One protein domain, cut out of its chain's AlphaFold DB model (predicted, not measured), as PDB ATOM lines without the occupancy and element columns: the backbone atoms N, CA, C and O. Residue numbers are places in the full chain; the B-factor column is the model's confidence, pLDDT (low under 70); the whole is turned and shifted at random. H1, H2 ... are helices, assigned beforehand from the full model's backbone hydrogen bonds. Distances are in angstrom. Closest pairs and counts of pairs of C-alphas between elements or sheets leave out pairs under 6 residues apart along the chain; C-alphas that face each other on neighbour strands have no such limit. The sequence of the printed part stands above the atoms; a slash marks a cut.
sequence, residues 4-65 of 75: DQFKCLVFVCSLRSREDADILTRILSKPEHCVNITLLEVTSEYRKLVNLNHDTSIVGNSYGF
ATOM      1  N   ASP A   4      59.331  12.856  51.037       83.50
ATOM      2  CA  ASP A   4      58.772  13.446  49.820       83.50
ATOM      3  C   ASP A   4      57.378  14.031  50.045       83.50
ATOM      4  O   ASP A   4      57.104  15.132  49.569       83.50
ATOM      5  N   GLN A   5      56.527  13.375  50.839       78.69
ATOM      6  CA  GLN A   5      55.226  13.931  51.221       78.69
ATOM      7  C   GLN A   5      55.389  15.240  52.007       78.69
ATOM      8  O   GLN A   5      54.682  16.211  51.737       78.69
ATOM      9  N   PHE A   6      56.354  15.309  52.931       84.38
ATOM     10  CA  PHE A   6      56.647  16.542  53.667       84.38
ATOM     11  C   PHE A   6      57.157  17.659  52.747       84.38
ATOM     12  O   PHE A   6      56.669  18.785  52.819       84.38
ATOM     13  N   LYS A   7      58.088  17.353  51.837       87.19
ATOM     14  CA  LYS A   7      58.587  18.314  50.839       87.19
ATOM     15  C   LYS A   7      57.468  18.832  49.935       87.19
ATOM     16  O   LYS A   7      57.421  20.030  49.665       87.19
ATOM     17  N   CYS A   8      56.549  17.964  49.509       84.12
ATOM     18  CA  CYS A   8      55.374  18.357  48.730       84.12
ATOM     19  C   CYS A   8      54.476  19.320  49.512       84.12
ATOM     20  O   CYS A   8      54.053  20.335  48.964       84.12
ATOM     21  N   LEU A   9      54.226  19.044  50.796       81.38
ATOM     22  CA  LEU A   9      53.446  19.931  51.663       81.38
ATOM     23  C   LEU A   9      54.119  21.293  51.839       81.38
ATOM     24  O   LEU A   9      53.449  22.316  51.732       81.38
ATOM     25  N   VAL A  10      55.435  21.330  52.069       85.88
ATOM     26  CA  VAL A  10      56.193  22.588  52.177       85.88
ATOM     27  C   VAL A  10      56.121  23.381  50.873       85.88
ATOM     28  O   VAL A  10      55.846  24.579  50.914       85.88
ATOM     29  N   PHE A  11      56.300  22.720  49.724       85.50
ATOM     30  CA  PHE A  11      56.181  23.347  48.408       85.50
ATOM     31  C   PHE A  11      54.789  23.958  48.206       85.50
ATOM     32  O   PHE A  11      54.675  25.159  47.985       85.50
ATOM     33  N   VAL A  12      53.724  23.178  48.389       80.69
ATOM     34  CA  VAL A  12      52.334  23.648  48.272       80.69
ATOM     35  C   VAL A  12      52.050  24.818  49.219       80.69
ATOM     36  O   VAL A  12      51.529  25.848  48.800       80.69
ATOM     37  N   CYS A  13      52.460  24.712  50.484       81.75
ATOM     38  CA  CYS A  13      52.285  25.766  51.487       81.75
ATOM     39  C   CYS A  13      53.088  27.042  51.204       81.75
ATOM     40  O   CYS A  13      52.789  28.071  51.817       81.75
ATOM     41  N   SER A  14      54.107  26.978  50.341       83.31
ATOM     42  CA  SER A  14      54.912  28.131  49.923       83.31
ATOM     43  C   SER A  14      54.298  28.901  48.745       83.31
ATOM     44  O   SER A  14      54.581  30.085  48.583       83.31
ATOM     45  N   LEU A  15      53.384  28.283  47.990       79.62
ATOM     46  CA  LEU A  15      52.710  28.848  46.814       79.62
ATOM     47  C   LEU A  15      51.468  29.697  47.182       79.62
ATOM     48  O   LEU A  15      50.405  29.560  46.593       79.62
ATOM     49  N   ARG A  16      51.548  30.566  48.201       67.06
ATOM     50  CA  ARG A  16      50.378  31.274  48.787       67.06
ATOM     51  C   ARG A  16      49.805  32.442  47.964       67.06
ATOM     52  O   ARG A  16      49.161  33.319  48.543       67.06
ATOM     53  N   SER A  17      50.026  32.511  46.655       74.25
ATOM     54  CA  SER A  17      49.356  33.536  45.850       74.25
ATOM     55  C   SER A  17      47.900  33.131  45.565       74.25
ATOM     56  O   SER A  17      47.557  31.949  45.523       74.25
ATOM     57  N   ARG A  18      47.012  34.116  45.372       66.50
ATOM     58  CA  ARG A  18      45.612  33.861  44.985       66.50
ATOM     59  C   ARG A  18      45.511  33.202  43.604       66.50
ATOM     60  O   ARG A  18      44.561  32.470  43.368       66.50
ATOM     61  N   GLU A  19      46.485  33.446  42.730       68.44
ATOM     62  CA  GLU A  19      46.585  32.843  41.394       68.44
ATOM     63  C   GLU A  19      46.963  31.356  41.467       68.44
ATOM     64  O   GLU A  19      46.512  30.558  40.647       68.44
ATOM     65  N   ASP A  20      47.709  30.963  42.499       73.56
ATOM     66  CA  ASP A  20      48.128  29.578  42.711       73.56
ATOM     67  C   ASP A  20      47.084  28.752  43.479       73.56
ATOM     68  O   ASP A  20      47.126  27.524  43.436       73.56
ATOM     69  N   ALA A  21      46.119  29.380  44.159       72.94
ATOM     70  CA  ALA A  21      45.137  28.688  45.003       72.94
ATOM     71  C   ALA A  21      44.299  27.645  44.235       72.94
ATOM     72  O   ALA A  21      44.086  26.529  44.724       72.94
ATOM     73  N   ASP A  22      43.880  27.966  43.011       73.75
ATOM     74  CA  ASP A  22      43.116  27.051  42.152       73.75
ATOM     75  C   ASP A  22      43.999  25.911  41.617       73.75
ATOM     76  O   ASP A  22      43.583  24.750  41.552       73.75
ATOM     77  N   ILE A  23      45.258  26.229  41.298       75.69
ATOM     78  CA  ILE A  23      46.275  25.269  40.852       75.69
ATOM     79  C   ILE A  23      46.561  24.258  41.970       75.69
ATOM     80  O   ILE A  23      46.543  23.047  41.738       75.69
ATOM     81  N   LEU A  24      46.765  24.744  43.194       76.44
ATOM     82  CA  LEU A  24      47.006  23.930  44.380       76.44
ATOM     83  C   LEU A  24      45.810  23.048  44.723       76.44
ATOM     84  O   LEU A  24      45.990  21.861  44.978       76.44
ATOM     85  N   THR A  25      44.592  23.593  44.671       78.88
ATOM     86  CA  THR A  25      43.361  22.826  44.912       78.88
ATOM     87  C   THR A  25      43.258  21.646  43.947       78.88
ATOM     88  O   THR A  25      42.923  20.538  44.357       78.88
ATOM     89  N   ARG A  26      43.635  21.844  42.678       77.94
ATOM     90  CA  ARG A  26      43.630  20.790  41.655       77.94
ATOM     91  C   ARG A  26      44.747  19.753  41.823       77.94
ATOM     92  O   ARG A  26      44.559  18.587  41.481       77.94
ATOM     93  N   ILE A  27      45.913  20.154  42.330       77.88
ATOM     94  CA  ILE A  27      47.008  19.226  42.659       77.88
ATOM     95  C   ILE A  27      46.624  18.365  43.866       77.88
ATOM     96  O   ILE A  27      46.825  17.152  43.841       77.88
ATOM     97  N   LEU A  28      46.034  18.984  44.891       75.81
ATOM     98  CA  LEU A  28      45.591  18.325  46.118       75.81
ATOM     99  C   LEU A  28      44.318  17.489  45.930       75.81
ATOM    100  O   LEU A  28      44.091  16.569  46.705       75.81
ATOM    101  N   SER A  29      43.508  17.761  44.899       75.75
ATOM    102  CA  SER A  29      42.324  16.954  44.575       75.75
ATOM    103  C   SER A  29      42.656  15.617  43.907       75.75
ATOM    104  O   SER A  29      41.745  14.831  43.640       75.75
ATOM    105  N   LYS A  30      43.930  15.347  43.577       69.12
ATOM    106  CA  LYS A  30      44.340  13.988  43.205       69.12
ATOM    107  C   LYS A  30      44.077  13.066  44.402       69.12
ATOM    108  O   LYS A  30      44.295  13.487  45.533       69.12
ATOM    109  N   PRO A  31      43.567  11.844  44.171       58.84
ATOM    110  CA  PRO A  31      43.029  11.007  45.235       58.84
ATOM    111  C   PRO A  31      44.047  10.854  46.366       58.84
ATOM    112  O   PRO A  31      45.206  10.528  46.111       58.84
ATOM    113  N   GLU A  32      43.592  11.036  47.610       56.09
ATOM    114  CA  GLU A  32      44.385  10.903  48.847       56.09
ATOM    115  C   GLU A  32      45.166   9.572  48.928       56.09
ATOM    116  O   GLU A  32      46.119   9.433  49.692       56.09
ATOM    117  N   HIS A  33      44.802   8.592  48.095       53.53
ATOM    118  CA  HIS A  33      45.455   7.295  47.937       53.53
ATOM    119  C   HIS A  33      46.666   7.271  46.985       53.53
ATOM    120  O   HIS A  33      47.245   6.204  46.774       53.53
ATOM    121  N   CYS A  34      47.113   8.402  46.432       59.75
ATOM    122  CA  CYS A  34      48.421   8.508  45.776       59.75
ATOM    123  C   CYS A  34      49.544   8.475  46.831       59.75
ATOM    124  O   CYS A  34      50.217   9.467  47.093       59.75
ATOM    125  N   VAL A  35      49.762   7.306  47.444       58.97
ATOM    126  CA  VAL A  35      50.767   7.073  48.505       58.97
ATOM    127  C   VAL A  35      52.196   7.402  48.035       58.97
ATOM    128  O   VAL A  35      53.069   7.670  48.857       58.97
ATOM    129  N   ASN A  36      52.413   7.461  46.718       67.56
ATOM    130  CA  ASN A  36      53.694   7.701  46.059       67.56
ATOM    131  C   ASN A  36      53.788   9.076  45.376       67.56
ATOM    132  O   ASN A  36      54.407   9.190  44.325       67.56
ATOM    133  N   ILE A  37      53.162  10.117  45.933       72.88
ATOM    134  CA  ILE A  37      53.342  11.466  45.385       72.88
ATOM    135  C   ILE A  37      54.793  11.917  45.611       72.88
ATOM    136  O   ILE A  37      55.266  12.026  46.746       72.88
ATOM    137  N   THR A  38      55.515  12.141  44.517       83.25
ATOM    138  CA  THR A  38      56.886  12.654  44.557       83.25
ATOM    139  C   THR A  38      56.896  14.168  44.373       83.25
ATOM    140  O   THR A  38      56.053  14.741  43.675       83.25
ATOM    141  N   LEU A  39      57.901  14.839  44.943       83.81
ATOM    142  CA  LEU A  39      58.086  16.283  44.744       83.81
ATOM    143  C   LEU A  39      58.199  16.642  43.254       83.81
ATOM    144  O   LEU A  39      57.722  17.692  42.820       83.81
ATOM    145  N   LEU A  40      58.805  15.752  42.465       85.56
ATOM    146  CA  LEU A  40      58.956  15.918  41.026       85.56
ATOM    147  C   LEU A  40      57.603  15.961  40.311       85.56
ATOM    148  O   LEU A  40      57.386  16.832  39.468       85.56
ATOM    149  N   GLU A  41      56.688  15.054  40.651       84.12
ATOM    150  CA  GLU A  41      55.345  15.026  40.071       84.12
ATOM    151  C   GLU A  41      54.555  16.275  40.445       84.12
ATOM    152  O   GLU A  41      53.980  16.912  39.564       84.12
ATOM    153  N   VAL A  42      54.587  16.681  41.717       84.56
ATOM    154  CA  VAL A  42      53.910  17.899  42.187       84.56
ATOM    155  C   VAL A  42      54.432  19.136  41.451       84.56
ATOM    156  O   VAL A  42      53.646  19.928  40.932       84.56
ATOM    157  N   THR A  43      55.752  19.272  41.321       86.44
ATOM    158  CA  THR A  43      56.378  20.409  40.625       86.44
ATOM    159  C   THR A  43      56.082  20.391  39.120       86.44
ATOM    160  O   THR A  43      55.857  21.434  38.504       86.44
ATOM    161  N   SER A  44      56.061  19.204  38.506       87.62
ATOM    162  CA  SER A  44      55.748  19.032  37.084       87.62
ATOM    163  C   SER A  44      54.301  19.411  36.775       87.62
ATOM    164  O   SER A  44      54.047  20.157  35.830       87.62
ATOM    165  N   GLU A  45      53.358  18.951  37.595       86.19
ATOM    166  CA  GLU A  45      51.935  19.252  37.440       86.19
ATOM    167  C   GLU A  45      51.637  20.728  37.705       86.19
ATOM    168  O   GLU A  45      50.917  21.345  36.923       86.19
ATOM    169  N   TYR A  46      52.264  21.321  38.726       87.38
ATOM    170  CA  TYR A  46      52.216  22.764  38.962       87.38
ATOM    171  C   TYR A  46      52.653  23.550  37.720       87.38
ATOM    172  O   TYR A  46      51.901  24.377  37.209       87.38
ATOM    173  N   ARG A  47      53.821  23.225  37.151       87.44
ATOM    174  CA  ARG A  47      54.322  23.885  35.937       87.44
ATOM    175  C   ARG A  47      53.388  23.714  34.737       87.44
ATOM    176  O   ARG A  47      53.194  24.665  33.988       87.44
ATOM    177  N   LYS A  48      52.797  22.529  34.539       88.81
ATOM    178  CA  LYS A  48      51.816  22.309  33.461       88.81
ATOM    179  C   LYS A  48      50.599  23.217  33.612       88.81
ATOM    180  O   LYS A  48      50.130  23.760  32.620       88.81
ATOM    181  N   LEU A  49      50.097  23.378  34.836       86.00
ATOM    182  CA  LEU A  49      48.939  24.222  35.122       86.00
ATOM    183  C   LEU A  49      49.254  25.710  34.945       86.00
ATOM    184  O   LEU A  49      48.450  26.420  34.349       86.00
ATOM    185  N   VAL A  50      50.437  26.158  35.373       85.62
ATOM    186  CA  VAL A  50      50.923  27.527  35.124       85.62
ATOM    187  C   VAL A  50      51.020  27.806  33.622       85.62
ATOM    188  O   VAL A  50      50.495  28.813  33.152       85.62
ATOM    189  N   ASN A  51      51.625  26.894  32.856       88.06
ATOM    190  CA  ASN A  51      51.733  27.036  31.403       88.06
ATOM    191  C   ASN A  51      50.353  27.059  30.733       88.06
ATOM    192  O   ASN A  51      50.097  27.917  29.898       88.06
ATOM    193  N   LEU A  52      49.437  26.177  31.142       85.44
ATOM    194  CA  LEU A  52      48.073  26.154  30.615       85.44
ATOM    195  C   LEU A  52      47.320  27.459  30.907       85.44
ATOM    196  O   LEU A  52      46.583  27.946  30.051       85.44
ATOM    197  N   ASN A  53      47.495  28.029  32.101       83.69
ATOM    198  CA  ASN A  53      46.897  29.315  32.456       83.69
ATOM    199  C   ASN A  53      47.457  30.442  31.572       83.69
ATOM    200  O   ASN A  53      46.699  31.243  31.026       83.69
ATOM    201  N   HIS A  54      48.774  30.446  31.348       81.88
ATOM    202  CA  HIS A  54      49.419  31.375  30.424       81.88
ATOM    203  C   HIS A  54      48.867  31.243  28.995       81.88
ATOM    204  O   HIS A  54      48.406  32.238  28.435       81.88
ATOM    205  N   ASP A  55      48.812  30.032  28.440       82.81
ATOM    206  CA  ASP A  55      48.265  29.772  27.101       82.81
ATOM    207  C   ASP A  55      46.794  30.212  26.995       82.81
ATOM    208  O   ASP A  55      46.378  30.830  26.013       82.81
ATOM    209  N   THR A  56      46.008  29.968  28.046       79.25
ATOM    210  CA  THR A  56      44.606  30.405  28.121       79.25
ATOM    211  C   THR A  56      44.497  31.928  28.162       79.25
ATOM    212  O   THR A  56      43.610  32.485  27.519       79.25
ATOM    213  N   SER A  57      45.405  32.627  28.851       74.81
ATOM    214  CA  SER A  57      45.442  34.096  28.863       74.81
ATOM    215  C   SER A  57      45.761  34.685  27.487       74.81
ATOM    216  O   SER A  57      45.160  35.688  27.102       74.81
ATOM    217  N   ILE A  58      46.629  34.035  26.701       72.94
ATOM    218  CA  ILE A  58      46.950  34.450  25.327       72.94
ATOM    219  C   ILE A  58      45.697  34.357  24.447       72.94
ATOM    220  O   ILE A  58      45.386  35.283  23.697       72.94
ATOM    221  N   VAL A  59      44.942  33.266  24.579       66.69
ATOM    222  CA  VAL A  59      43.688  33.046  23.848       66.69
ATOM    223  C   VAL A  59      42.579  33.991  24.335       66.69
ATOM    224  O   VAL A  59      41.908  34.623  23.523       66.69
ATOM    225  N   GLY A  60      42.427  34.166  25.650       57.31
ATOM    226  CA  GLY A  60      41.467  35.078  26.280       57.31
ATOM    227  C   GLY A  60      41.678  36.541  25.886       57.31
ATOM    228  O   GLY A  60      40.721  37.245  25.569       57.31
ATOM    229  N   ASN A  61      42.935  36.983  25.822       53.41
ATOM    230  CA  ASN A  61      43.293  38.329  25.375       53.41
ATOM    231  C   ASN A  61      43.074  38.522  23.861       53.41
ATOM    232  O   ASN A  61      42.835  39.638  23.402       53.41
ATOM    233  N   SER A  62      43.082  37.439  23.076       50.19
ATOM    234  CA  SER A  62      42.751  37.470  21.645       50.19
ATOM    235  C   SER A  62      41.262  37.761  21.389       50.19
ATOM    236  O   SER A  62      40.922  38.450  20.427       50.19
ATOM    237  N   TYR A  63      40.362  37.353  22.294       52.38
ATOM    238  CA  TYR A  63      38.934  37.695  22.208       52.38
ATOM    239  C   TYR A  63      38.627  39.167  22.523       52.38
ATOM    240  O   TYR A  63      37.609  39.676  22.067       52.38
ATOM    241  N   GLY A  64      39.513  39.875  23.233       49.06
ATOM    242  CA  GLY A  64      39.400  41.327  23.430       49.06
ATOM    243  C   GLY A  64      39.686  42.143  22.161       49.06
ATOM    244  O   GLY A  64      39.240  43.283  22.053       49.06
ATOM    245  N   PHE A  65      40.391  41.558  21.185       50.22
ATOM    246  CA  PHE A  65      40.750  42.212  19.920       50.22
ATOM    247  C   PHE A  65      39.808  41.855  18.756       50.22
ATOM    248  O   PHE A  65      39.843  42.496  17.706       50.22
TER     249      PHE A  65
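What this domain is: This is residues 4 to 65 of the 75 residues of an uncharacterized protein of Schistosoma bovis (UniProt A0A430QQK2). Two short helices, H1 and H2, pack on the first part of a long helix, H3, and residues 54 to 65 stick out as an arm. The printed part has 62 residues with three named helices, in the order H1, H2, H3, and no named strand: all helix. It is loose, radius of gyration of the C-alphas 13.7 A, spanning 46 by 19 by 17 A.

Where its parts are: Find C-alpha 4 at (58.772, 13.446, 49.820), where H1, residues 4 to 14, begins; H2 is residues 21 to 28. H3, residues 39 to 63, runs 36.5 A to C-alpha 63 at (38.934, 37.695, 22.208).

How they stand to each other: H3 touches H1 with residues 39 to 42 alone, C-alphas 8 and 39 closest at 5.2 A; the tilt, 36 degrees, is only just steep. H3 touches H2, its hairpin partner, with residues 42 to 50 alone, C-alphas 23 and 49 closest at 6.4 A. Every O i to N i+4 pair in H1, H2 and H3 is within hydrogen-bond range.

The domain as a whole: The printed part has no cut and both links are short. Find pLDDT under 70 at residues 16, 18 to 19, 30 to 36 and 59 to 65.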